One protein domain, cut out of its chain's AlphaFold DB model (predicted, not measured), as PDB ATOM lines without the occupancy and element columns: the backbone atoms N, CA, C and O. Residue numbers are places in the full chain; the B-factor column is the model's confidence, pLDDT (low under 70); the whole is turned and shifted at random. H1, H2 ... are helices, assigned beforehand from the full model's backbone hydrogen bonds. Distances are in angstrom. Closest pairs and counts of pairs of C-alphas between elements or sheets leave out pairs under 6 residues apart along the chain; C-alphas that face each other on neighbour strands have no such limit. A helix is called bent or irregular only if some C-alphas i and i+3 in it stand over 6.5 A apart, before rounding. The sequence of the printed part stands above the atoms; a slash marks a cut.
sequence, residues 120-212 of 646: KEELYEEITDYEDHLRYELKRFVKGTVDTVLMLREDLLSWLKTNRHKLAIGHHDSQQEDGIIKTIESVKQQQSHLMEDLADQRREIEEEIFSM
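This is residues 120 to 212 of the 646 residues of an uncharacterized protein of Clytia hemisphaerica (UniProt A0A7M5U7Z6). A long helical hairpin: H1 runs the length of a rod, a tight turn follows, and H2 folds back beside it, the two meeting near their middles while residues 120 to 140 and 199 to 212 stand free. The printed part has 93 residues with two named helices, H1 then H2, and no named strand: all helix. It is extended, with a radius of gyration of the C-alphas of 21.1 A and spans of 71 by 26 by 14 A, only just a rod.

H1, residues 120 to 168, begins at C-alpha 120 (162.874, 213.535, 182.212) and is 68.5 A long. It is irregular: C-alphas 162 and 165 are 7.5 A apart, with a kink of 52 degrees near residue 162. H2, residues 174 to 212, is 56.7 A long and ends at C-alpha 212 (157.125, 194.835, 188.782).

H1 and H2 form a helical hairpin, opposite ways at a shallow tilt of 20 degrees. They touch through residues 145 to 152 and 184 to 194 alone; the closest C-alphas, of Thr 145 and Gln 191, are 6.3 A apart. Every O i to N i+4 pair is within hydrogen-bond range in H2, and 41 of 45 in H1.

The farthest C-alphas, of Lys 120 and Ile 169, are 71.4 A apart. The printed part has no cut, and the link is tight. Mean pLDDT of the printed part is 78.3; residues 120 to 124, 165 to 176 and 212 are under 70.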
ATOM      1  N   LYS A 120     163.089 213.306 180.780       56.75
ATOM      2  CA  LYS A 120     162.874 213.535 182.212       56.75
ATOM      3  C   LYS A 120     161.677 214.456 182.433       56.75
ATOM      4  O   LYS A 120     160.914 214.200 183.346       56.75
ATOM      5  N   GLU A 121     161.492 215.477 181.591       60.25
ATOM      6  CA  GLU A 121     160.327 216.376 181.659       60.25
ATOM      7  C   GLU A 121     159.004 215.618 181.450       60.25
ATOM      8  O   GLU A 121     158.087 215.823 182.235       60.25
ATOM      9  N   GLU A 122     158.944 214.672 180.507       63.22
ATOM     10  CA  GLU A 122     157.765 213.808 180.291       63.22
ATOM     11  C   GLU A 122     157.470 212.898 181.501       63.22
ATOM     12  O   GLU A 122     156.349 212.884 182.002       63.22
ATOM     13  N   LEU A 123     158.485 212.215 182.048       63.72
ATOM     14  CA  LEU A 123     158.335 211.419 183.279       63.72
ATOM     15  C   LEU A 123     157.917 212.275 184.486       63.72
ATOM     16  O   LEU A 123     157.199 211.805 185.366       63.72
ATOM     17  N   TYR A 124     158.377 213.525 184.562       66.75
ATOM     18  CA  TYR A 124     157.997 214.432 185.641       66.75
ATOM     19  C   TYR A 124     156.555 214.913 185.514       66.75
ATOM     20  O   TYR A 124     155.885 214.988 186.541       66.75
ATOM     21  N   GLU A 125     156.075 215.197 184.298       70.88
ATOM     22  CA  GLU A 125     154.661 215.504 184.054       70.88
ATOM     23  C   GLU A 125     153.771 214.322 184.461       70.88
ATOM     24  O   GLU A 125     152.830 214.514 185.232       70.88
ATOM     25  N   GLU A 126     154.141 213.092 184.086       74.25
ATOM     26  CA  GLU A 126     153.422 211.872 184.485       74.25
ATOM     27  C   GLU A 126     153.354 211.694 186.013       74.25
ATOM     28  O   GLU A 126     152.291 211.382 186.556       74.25
ATOM     29  N   ILE A 127     154.460 211.930 186.732       74.62
ATOM     30  CA  ILE A 127     154.487 211.844 188.201       74.62
ATOM     31  C   ILE A 127     153.596 212.923 188.826       74.62
ATOM     32  O   ILE A 127     152.833 212.627 189.748       74.62
ATOM     33  N   THR A 128     153.656 214.167 188.337       76.25
ATOM     34  CA  THR A 128     152.817 215.250 188.871       76.25
ATOM     35  C   THR A 128     151.333 215.035 188.591       76.25
ATOM     36  O   THR A 128     150.510 215.265 189.478       76.25
ATOM     37  N   ASP A 129     150.991 214.522 187.409       81.38
ATOM     38  CA  ASP A 129     149.617 214.190 187.042       81.38
ATOM     39  C   ASP A 129     149.077 213.055 187.918       81.38
ATOM     40  O   ASP A 129     147.930 213.108 188.378       81.38
ATOM     41  N   TYR A 130     149.910 212.056 188.225       79.75
ATOM     42  CA  TYR A 130     149.549 210.971 189.132       79.75
ATOM     43  C   TYR A 130     149.380 211.454 190.581       79.75
ATOM     44  O   TYR A 130     148.419 211.071 191.253       79.75
ATOM     45  N   GLU A 131     150.242 212.348 191.073       79.69
ATOM     46  CA  GLU A 131     150.071 212.963 192.396       79.69
ATOM     47  C   GLU A 131     148.768 213.762 192.501       79.69
ATOM     48  O   GLU A 131     148.048 213.665 193.502       79.69
ATOM     49  N   ASP A 132     148.445 214.555 191.481       82.56
ATOM     50  CA  ASP A 132     147.208 215.328 191.450       82.56
ATOM     51  C   ASP A 132     145.977 214.423 191.316       82.56
ATOM     52  O   ASP A 132     144.954 214.682 191.968       82.56
ATOM     53  N   HIS A 133     146.089 213.314 190.581       84.81
ATOM     54  CA  HIS A 133     145.074 212.266 190.534       84.81
ATOM     55  C   HIS A 133     144.838 211.645 191.919       84.81
ATOM     56  O   HIS A 133     143.706 211.655 192.408       84.81
ATOM     57  N   LEU A 134     145.895 211.217 192.617       83.81
ATOM     58  CA  LEU A 134     145.801 210.666 193.974       83.81
ATOM     59  C   LEU A 134     145.212 211.676 194.967       83.81
ATOM     60  O   LEU A 134     144.378 211.333 195.808       83.81
ATOM     61  N   ARG A 135     145.590 212.955 194.868       83.19
ATOM     62  CA  ARG A 135     145.008 214.028 195.694       83.19
ATOM     63  C   ARG A 135     143.525 214.223 195.406       83.19
ATOM     64  O   ARG A 135     142.760 214.525 196.329       83.19
ATOM     65  N   TYR A 136     143.110 214.095 194.149       86.44
ATOM     66  CA  TYR A 136     141.709 214.159 193.758       86.44
ATOM     67  C   TYR A 136     140.918 212.964 194.304       86.44
ATOM     68  O   TYR A 136     139.872 213.170 194.927       86.44
ATOM     69  N   GLU A 137     141.430 211.742 194.153       81.06
ATOM     70  CA  GLU A 137     140.806 210.529 194.691       81.06
ATOM     71  C   GLU A 137     140.703 210.566 196.214       81.06
ATOM     72  O   GLU A 137     139.635 210.302 196.763       81.06
ATOM     73  N   LEU A 138     141.750 211.021 196.906       83.75
ATOM     74  CA  LEU A 138     141.736 211.187 198.357       83.75
ATOM     75  C   LEU A 138     140.687 212.215 198.791       83.75
ATOM     76  O   LEU A 138     139.910 211.958 199.710       83.75
ATOM     77  N   LYS A 139     140.591 213.365 198.111       85.12
ATOM     78  CA  LYS A 139     139.529 214.353 198.381       85.12
ATOM     79  C   LYS A 139     138.138 213.775 198.129       85.12
ATOM     80  O   LYS A 139     137.215 214.075 198.884       85.12
ATOM     81  N   ARG A 140     137.968 212.966 197.082       83.56
ATOM     82  CA  ARG A 140     136.707 212.279 196.773       83.56
ATOM     83  C   ARG A 140     136.359 211.253 197.851       83.56
ATOM     84  O   ARG A 140     135.210 211.215 198.287       83.56
ATOM     85  N   PHE A 141     137.338 210.487 198.323       82.19
ATOM     86  CA  PHE A 141     137.172 209.501 199.385       82.19
ATOM     87  C   PHE A 141     136.815 210.151 200.725       82.19
ATOM     88  O   PHE A 141     135.846 209.743 201.366       82.19
ATOM     89  N   VAL A 142     137.534 211.207 201.123       82.56
ATOM     90  CA  VAL A 142     137.247 211.984 202.344       82.56
ATOM     91  C   VAL A 142     135.832 212.556 202.292       82.56
ATOM     92  O   VAL A 142     135.080 212.405 203.252       82.56
ATOM     93  N   LYS A 143     135.421 213.109 201.144       83.06
ATOM     94  CA  LYS A 143     134.042 213.573 200.941       83.06
ATOM     95  C   LYS A 143     133.011 212.450 201.038       83.06
ATOM     96  O   LYS A 143     131.943 212.659 201.598       83.06
ATOM     97  N   GLY A 144     133.308 211.272 200.491       77.81
ATOM     98  CA  GLY A 144     132.396 210.125 200.476       77.81
ATOM     99  C   GLY A 144     132.253 209.410 201.821       77.81
ATOM    100  O   GLY A 144     131.209 208.812 202.074       77.81
ATOM    101  N   THR A 145     133.261 209.485 202.694       79.31
ATOM    102  CA  THR A 145     133.298 208.741 203.966       79.31
ATOM    103  C   THR A 145     133.280 209.639 205.195       79.31
ATOM    104  O   THR A 145     132.420 209.495 206.059       79.31
ATOM    105  N   VAL A 146     134.240 210.554 205.306       82.56
ATOM    106  CA  VAL A 146     134.418 211.392 206.493       82.56
ATOM    107  C   VAL A 146     133.346 212.472 206.515       82.56
ATOM    108  O   VAL A 146     132.646 212.604 207.518       82.56
ATOM    109  N   ASP A 147     133.154 213.185 205.405       82.94
ATOM    110  CA  ASP A 147     132.171 214.269 205.349       82.94
ATOM    111  C   ASP A 147     130.736 213.731 205.417       82.94
ATOM    112  O   ASP A 147     129.907 214.320 206.103       82.94
ATOM    113  N   THR A 148     130.425 212.583 204.803       82.19
ATOM    114  CA  THR A 148     129.089 211.957 204.907       82.19
ATOM    115  C   THR A 148     128.747 211.543 206.337       82.19
ATOM    116  O   THR A 148     127.628 211.781 206.792       82.19
ATOM    117  N   VAL A 149     129.703 210.990 207.090       84.25
ATOM    118  CA  VAL A 149     129.507 210.673 208.514       84.25
ATOM    119  C   VAL A 149     129.405 211.926 209.368       84.25
ATOM    120  O   VAL A 149     128.601 211.964 210.301       84.25
ATOM    121  N   LEU A 150     130.213 212.949 209.082       82.94
ATOM    122  CA  LEU A 150     130.150 214.217 209.806       82.94
ATOM    123  C   LEU A 150     128.818 214.934 209.557       82.94
ATOM    124  O   LEU A 150     128.193 215.353 210.528       82.94
ATOM    125  N   MET A 151     128.335 214.975 208.313       84.12
ATOM    126  CA  MET A 151     127.009 215.497 207.971       84.12
ATOM    127  C   MET A 151     125.902 214.695 208.660       84.12
ATOM    128  O   MET A 151     125.064 215.286 209.330       84.12
ATOM    129  N   LEU A 152     125.948 213.356 208.620       85.75
ATOM    130  CA  LEU A 152     124.983 212.510 209.335       85.75
ATOM    131  C   LEU A 152     124.985 212.811 210.841       85.75
ATOM    132  O   LEU A 152     123.935 212.909 211.469       85.75
ATOM    133  N   ARG A 153     126.166 212.982 211.442       85.94
ATOM    134  CA  ARG A 153     126.298 213.347 212.856       85.94
ATOM    135  C   ARG A 153     125.680 214.717 213.141       85.94
ATOM    136  O   ARG A 153     125.004 214.867 214.158       85.94
ATOM    137  N   GLU A 154     125.925 215.708 212.294       86.00
ATOM    138  CA  GLU A 154     125.367 217.055 212.439       86.00
ATOM    139  C   GLU A 154     123.844 217.069 212.256       86.00
ATOM    140  O   GLU A 154     123.143 217.667 213.079       86.00
ATOM    141  N   ASP A 155     123.324 216.324 211.282       83.81
ATOM    142  CA  ASP A 155     121.893 216.145 211.030       83.81
ATOM    143  C   ASP A 155     121.197 215.455 212.208       83.81
ATOM    144  O   ASP A 155     120.160 215.924 212.684       83.81
ATOM    145  N   LEU A 156     121.799 214.397 212.762       82.94
ATOM    146  CA  LEU A 156     121.298 213.719 213.961       82.94
ATOM    147  C   LEU A 156     121.303 214.643 215.182       82.94
ATOM    148  O   LEU A 156     120.354 214.646 215.967       82.94
ATOM    149  N   LEU A 157     122.344 215.463 215.347       83.25
ATOM    150  CA  LEU A 157     122.411 216.454 216.423       83.25
ATOM    151  C   LEU A 157     121.354 217.552 216.255       83.25
ATOM    152  O   LEU A 157     120.763 217.987 217.246       83.25
ATOM    153  N   SER A 158     121.102 217.998 215.025       80.88
ATOM    154  CA  SER A 158     120.055 218.970 214.695       80.88
ATOM    155  C   SER A 158     118.653 218.401 214.952       80.88
ATOM    156  O   SER A 158     117.822 219.038 215.612       80.88
ATOM    157  N   TRP A 159     118.416 217.150 214.544       81.12
ATOM    158  CA  TRP A 159     117.180 216.420 214.814       81.12
ATOM    159  C   TRP A 159     116.945 216.237 216.318       81.12
ATOM    160  O   TRP A 159     115.864 216.553 216.819       81.12
ATOM    161  N   LEU A 160     117.974 215.828 217.071       79.25
ATOM    162  CA  LEU A 160     117.906 215.669 218.527       79.25
ATOM    163  C   LEU A 160     117.590 216.985 219.242       79.25
ATOM    164  O   LEU A 160     116.816 216.989 220.197       79.25
ATOM    165  N   LYS A 161     118.162 218.108 218.793       81.00
ATOM    166  CA  LYS A 161     117.851 219.436 219.347       81.00
ATOM    167  C   LYS A 161     116.393 219.822 219.097       81.00
ATOM    168  O   LYS A 161     115.734 220.301 220.015       81.00
ATOM    169  N   THR A 162     115.885 219.564 217.894       78.75
ATOM    170  CA  THR A 162     114.522 219.931 217.476       78.75
ATOM    171  C   THR A 162     113.453 219.056 218.142       78.75
ATOM    172  O   THR A 162     112.405 219.552 218.550       78.75
ATOM    173  N   ASN A 163     113.731 217.763 218.334       72.50
ATOM    174  CA  ASN A 163     112.793 216.810 218.936       72.50
ATOM    175  C   ASN A 163     113.000 216.585 220.439       72.50
ATOM    176  O   ASN A 163     112.256 215.817 221.048       72.50
ATOM    177  N   ARG A 164     113.929 217.310 221.080       73.56
ATOM    178  CA  ARG A 164     114.225 217.214 222.521       73.56
ATOM    179  C   ARG A 164     112.980 217.344 223.405       73.56
ATOM    180  O   ARG A 164     112.847 216.619 224.383       73.56
ATOM    181  N   HIS A 165     112.061 218.244 223.052       67.25
ATOM    182  CA  HIS A 165     110.810 218.444 223.788       67.25
ATOM    183  C   HIS A 165     109.775 217.336 223.529       67.25
ATOM    184  O   HIS A 165     109.082 216.943 224.459       67.25
ATOM    185  N   LYS A 166     109.700 216.790 222.305       66.25
ATOM    186  CA  LYS A 166     108.784 215.686 221.956       66.25
ATOM    187  C   LYS A 166     109.219 214.362 222.598       66.25
ATOM    188  O   LYS A 166     108.391 213.664 223.176       66.25
ATOM    189  N   LEU A 167     110.527 214.095 222.595       66.19
ATOM    190  CA  LEU A 167     111.147 212.949 223.266       66.19
ATOM    191  C   LEU A 167     110.992 213.027 224.796       66.19
ATOM    192  O   LEU A 167     110.749 212.013 225.438       66.19
ATOM    193  N   ALA A 168     111.062 214.227 225.388       67.06
ATOM    194  CA  ALA A 168     110.857 214.423 226.830       67.06
ATOM    195  C   ALA A 168     109.406 214.184 227.292       67.06
ATOM    196  O   ALA A 168     109.183 213.880 228.461       67.06
ATOM    197  N   ILE A 169     108.428 214.316 226.387       67.38
ATOM    198  CA  ILE A 169     106.998 214.064 226.645       67.38
ATOM    199  C   ILE A 169     106.627 212.595 226.323       67.38
ATOM    200  O   ILE A 169     105.504 212.169 226.574       67.38
ATOM    201  N   GLY A 170     107.569 211.791 225.809       65.19
ATOM    202  CA  GLY A 170     107.340 210.388 225.440       65.19
ATOM    203  C   GLY A 170     106.557 210.204 224.135       65.19
ATOM    204  O   GLY A 170     106.008 209.132 223.892       65.19
ATOM    205  N   HIS A 171     106.475 211.243 223.297       61.84
ATOM    206  CA  HIS A 171     105.834 211.152 221.990       61.84
ATOM    207  C   HIS A 171     106.824 210.571 220.973       61.84
ATOM    208  O   HIS A 171     107.720 211.275 220.505       61.84
ATOM    209  N   HIS A 172     106.627 209.304 220.610       62.38
ATOM    210  CA  HIS A 172     107.408 208.598 219.594       62.38
ATOM    211  C   HIS A 172     106.685 208.642 218.252       62.38
ATOM    212  O   HIS A 172     105.569 208.144 218.127       62.38
ATOM    213  N   ASP A 173     107.310 209.259 217.254       65.88
ATOM    214  CA  ASP A 173     106.830 209.208 215.875       65.88
ATOM    215  C   ASP A 173     107.618 208.123 215.134       65.88
ATOM    216  O   ASP A 173     108.665 208.385 214.534       65.88
ATOM    217  N   SER A 174     107.151 206.874 215.251       63.81
ATOM    218  CA  SER A 174     107.875 205.684 214.782       63.81
ATOM    219  C   SER A 174     108.242 205.749 213.298       63.81
ATOM    220  O   SER A 174     109.274 205.222 212.906       63.81
ATOM    221  N   GLN A 175     107.459 206.448 212.468       67.12
ATOM    222  CA  GLN A 175     107.766 206.592 211.040       67.12
ATOM    223  C   GLN A 175     108.987 207.487 210.780       67.12
ATOM    224  O   GLN A 175     109.751 207.224 209.849       67.12
ATOM    225  N   GLN A 176     109.193 208.528 211.591       68.62
ATOM    226  CA  GLN A 176     110.372 209.392 211.482       68.62
ATOM    227  C   GLN A 176     111.617 208.731 212.081       68.62
ATOM    228  O   GLN A 176     112.697 208.837 211.500       68.62
ATOM    229  N   GLU A 177     111.472 208.023 213.207       70.19
ATOM    230  CA  GLU A 177     112.563 207.267 213.838       70.19
ATOM    231  C   GLU A 177     113.055 206.126 212.924       70.19
ATOM    232  O   GLU A 177     114.260 206.012 212.687       70.19
ATOM    233  N   ASP A 178     112.142 205.371 212.299       76.25
ATOM    234  CA  ASP A 178     112.480 204.339 211.306       76.25
ATOM    235  C   ASP A 178     113.163 204.927 210.062       76.25
ATOM    236  O   ASP A 178     114.053 204.303 209.480       76.25
ATOM    237  N   GLY A 179     112.768 206.133 209.643       79.31
ATOM    238  CA  GLY A 179     113.413 206.850 208.541       79.31
ATOM    239  C   GLY A 179     114.878 207.178 208.834       79.31
ATOM    240  O   GLY A 179     115.728 207.022 207.962       79.31
ATOM    241  N   ILE A 180     115.187 207.566 210.072       80.56
ATOM    242  CA  ILE A 180     116.547 207.906 210.514       80.56
ATOM    243  C   ILE A 180     117.403 206.655 210.713       80.56
ATOM    244  O   ILE A 180     118.584 206.644 210.372       80.56
ATOM    245  N   ILE A 181     116.825 205.574 211.234       81.94
ATOM    246  CA  ILE A 181     117.537 204.297 211.354       81.94
ATOM    247  C   ILE A 181     117.924 203.786 209.960       81.94
ATOM    248  O   ILE A 181     119.076 203.412 209.750       81.94
ATOM    249  N   LYS A 182     117.016 203.882 208.980       83.19
ATOM    250  CA  LYS A 182     117.299 203.525 207.581       83.19
ATOM    251  C   LYS A 182     118.401 204.381 206.954       83.19
ATOM    252  O   LYS A 182     119.223 203.842 206.216       83.19
ATOM    253  N   THR A 183     118.466 205.687 207.238       81.56
ATOM    254  CA  THR A 183     119.565 206.530 206.729       81.56
ATOM    255  C   THR A 183     120.899 206.189 207.392       81.56
ATOM    256  O   THR A 183     121.910 206.113 206.700       81.56
ATOM    257  N   ILE A 184     120.917 205.894 208.698       84.56
ATOM    258  CA  ILE A 184     122.126 205.432 209.402       84.56
ATOM    259  C   ILE A 184     122.602 204.080 208.854       84.56
ATOM    260  O   ILE A 184     123.798 203.896 208.630       84.56
ATOM    261  N   GLU A 185     121.692 203.130 208.642       86.19
ATOM    262  CA  GLU A 185     122.018 201.822 208.061       86.19
ATOM    263  C   GLU A 185     122.542 201.956 206.631       86.19
ATOM    264  O   GLU A 185     123.538 201.322 206.290       86.19
ATOM    265  N   SER A 186     121.946 202.842 205.829       85.50
ATOM    266  CA  SER A 186     122.419 203.143 204.478       85.50
ATOM    267  C   SER A 186     123.838 203.722 204.476       85.50
ATOM    268  O   SER A 186     124.686 203.229 203.735       85.50
ATOM    269  N   VAL A 187     124.145 204.693 205.349       84.69
ATOM    270  CA  VAL A 187     125.504 205.259 205.457       84.69
ATOM    271  C   VAL A 187     126.503 204.211 205.958       84.69
ATOM    272  O   VAL A 187     127.600 204.110 205.420       84.69
ATOM    273  N   LYS A 188     126.129 203.362 206.925       85.44
ATOM    274  CA  LYS A 188     126.986 202.252 207.384       85.44
ATOM    275  C   LYS A 188     127.296 201.249 206.272       85.44
ATOM    276  O   LYS A 188     128.435 200.805 206.164       85.44
ATOM    277  N   GLN A 189     126.306 200.899 205.450       86.56
ATOM    278  CA  GLN A 189     126.503 200.016 204.298       86.56
ATOM    279  C   GLN A 189     127.423 200.659 203.254       86.56
ATOM    280  O   GLN A 189     128.347 200.003 202.783       86.56
ATOM    281  N   GLN A 190     127.235 201.950 202.959       83.44
ATOM    282  CA  GLN A 190     128.115 202.704 202.059       83.44
ATOM    283  C   GLN A 190     129.564 202.735 202.565       83.44
ATOM    284  O   GLN A 190     130.488 202.536 201.786       83.44
ATOM    285  N   GLN A 191     129.780 202.922 203.871       81.81
ATOM    286  CA  GLN A 191     131.125 202.867 204.451       81.81
ATOM    287  C   GLN A 191     131.744 201.473 204.383       81.81
ATOM    288  O   GLN A 191     132.929 201.356 204.090       81.81
ATOM    289  N   SER A 192     130.962 200.425 204.652       84.06
ATOM    290  CA  SER A 192     131.448 199.047 204.561       84.06
ATOM    291  C   SER A 192     131.889 198.711 203.138       84.06
ATOM    292  O   SER A 192     132.976 198.177 202.966       84.06
ATOM    293  N   HIS A 193     131.085 199.087 202.139       85.56
ATOM    294  CA  HIS A 193     131.404 198.888 200.726       85.56
ATOM    295  C   HIS A 193     132.684 199.633 200.328       85.56
ATOM    296  O   HIS A 193     133.578 199.045 199.741       85.56
ATOM    297  N   LEU A 194     132.827 200.904 200.718       81.75
ATOM    298  CA  LEU A 194     134.031 201.685 200.409       81.75
ATOM    299  C   LEU A 194     135.298 201.130 201.077       81.75
ATOM    300  O   LEU A 194     136.384 201.235 200.516       81.75
ATOM    301  N   MET A 195     135.185 200.555 202.277       81.38
ATOM    302  CA  MET A 195     136.316 199.909 202.951       81.38
ATOM    303  C   MET A 195     136.704 198.580 202.296       81.38
ATOM    304  O   MET A 195     137.883 198.234 202.299       81.38
ATOM    305  N   GLU A 196     135.731 197.845 201.758       87.94
ATOM    306  CA  GLU A 196     135.954 196.614 200.995       87.94
ATOM    307  C   GLU A 196     136.615 196.927 199.645       87.94
ATOM    308  O   GLU A 196     137.683 196.385 199.367       87.94
ATOM    309  N   ASP A 197     136.093 197.910 198.903       84.69
ATOM    310  CA  ASP A 197     136.692 198.394 197.650       84.69
ATOM    311  C   ASP A 197     138.154 198.833 197.850       84.69
ATOM    312  O   ASP A 197     139.032 198.468 197.073       84.69
ATOM    313  N   LEU A 198     138.451 199.583 198.921       83.62
ATOM    314  CA  LEU A 198     139.824 199.985 199.251       83.62
ATOM    315  C   LEU A 198     140.727 198.800 199.608       83.62
ATOM    316  O   LEU A 198     141.926 198.832 199.332       83.62
ATOM    317  N   ALA A 199     140.183 197.778 200.270       82.44
ATOM    318  CA  ALA A 199     140.945 196.585 200.612       82.44
ATOM    319  C   ALA A 199     141.302 195.773 199.361       82.44
ATOM    320  O   ALA A 199     142.393 195.200 199.308       82.44
ATOM    321  N   ASP A 200     140.416 195.750 198.365       84.25
ATOM    322  CA  ASP A 200     140.664 195.107 197.079       84.25
ATOM    323  C   ASP A 200     141.636 195.920 196.214       84.25
ATOM    324  O   ASP A 200     142.625 195.355 195.754       84.25
ATOM    325  N   GLN A 201     141.470 197.245 196.109       83.62
ATOM    326  CA  GLN A 201     142.434 198.126 195.423       83.62
ATOM    327  C   GLN A 201     143.837 198.025 196.026       83.62
ATOM    328  O   GLN A 201     144.836 197.954 195.315       83.62
ATOM    329  N   ARG A 202     143.933 197.979 197.361       79.81
ATOM    330  CA  ARG A 202     145.211 197.773 198.043       79.81
ATOM    331  C   ARG A 202     145.845 196.440 197.651       79.81
ATOM    332  O   ARG A 202     147.053 196.398 197.450       79.81
ATOM    333  N   ARG A 203     145.056 195.364 197.580       86.50
ATOM    334  CA  ARG A 203     145.550 194.033 197.206       86.50
ATOM    335  C   ARG A 203     146.063 194.027 195.767       86.50
ATOM    336  O   ARG A 203     147.147 193.513 195.530       86.50
ATOM    337  N   GLU A 204     145.322 194.640 194.849       87.50
ATOM    338  CA  GLU A 204     145.696 194.763 193.435       87.50
ATOM    339  C   GLU A 204     147.016 195.528 193.266       87.50
ATOM    340  O   GLU A 204     147.939 195.027 192.634       87.50
ATOM    341  N   ILE A 205     147.175 196.673 193.938       79.12
ATOM    342  CA  ILE A 205     148.427 197.449 193.905       79.12
ATOM    343  C   ILE A 205     149.591 196.673 194.542       79.12
ATOM    344  O   ILE A 205     150.712 196.711 194.040       79.12
ATOM    345  N   GLU A 206     149.361 195.970 195.657       80.31
ATOM    346  CA  GLU A 206     150.388 195.122 196.279       80.31
ATOM    347  C   GLU A 206     150.844 193.997 195.328       80.31
ATOM    348  O   GLU A 206     152.042 193.713 195.257       80.31
ATOM    349  N   GLU A 207     149.924 193.398 194.564       82.00
ATOM    350  CA  GLU A 207     150.220 192.398 193.529       82.00
ATOM    351  C   GLU A 207     150.953 193.006 192.319       82.00
ATOM    352  O   GLU A 207     151.933 192.423 191.846       82.00
ATOM    353  N   GLU A 208     150.556 194.197 191.860       82.00
ATOM    354  CA  GLU A 208     151.241 194.930 190.788       82.00
ATOM    355  C   GLU A 208     152.676 195.300 191.173       82.00
ATOM    356  O   GLU A 208     153.608 194.992 190.426       82.00
ATOM    357  N   ILE A 209     152.891 195.887 192.357       73.69
ATOM    358  CA  ILE A 209     154.234 196.203 192.868       73.69
ATOM    359  C   ILE A 209     155.082 194.933 192.955       73.69
ATOM    360  O   ILE A 209     156.248 194.934 192.555       73.69
ATOM    361  N   PHE A 210     154.505 193.838 193.451       73.50
ATOM    362  CA  PHE A 210     155.207 192.566 193.547       73.50
ATOM    363  C   PHE A 210     155.607 192.026 192.163       73.50
ATOM    364  O   PHE A 210     156.734 191.563 191.995       73.50
ATOM    365  N   SER A 211     154.729 192.140 191.160       74.75
ATOM    366  CA  SER A 211     155.015 191.745 189.773       74.75
ATOM    367  C   SER A 211     156.121 192.590 189.124       74.75
ATOM    368  O   SER A 211     157.052 192.029 188.544       74.75
ATOM    369  N   MET A 212     156.106 193.915 189.313       63.88
ATOM    370  CA  MET A 212     157.125 194.835 188.782       63.88
ATOM    371  C   MET A 212     158.522 194.583 189.365       63.88
ATOM    372  O   MET A 212     159.520 194.634 188.644       63.88
TER     373      MET A 212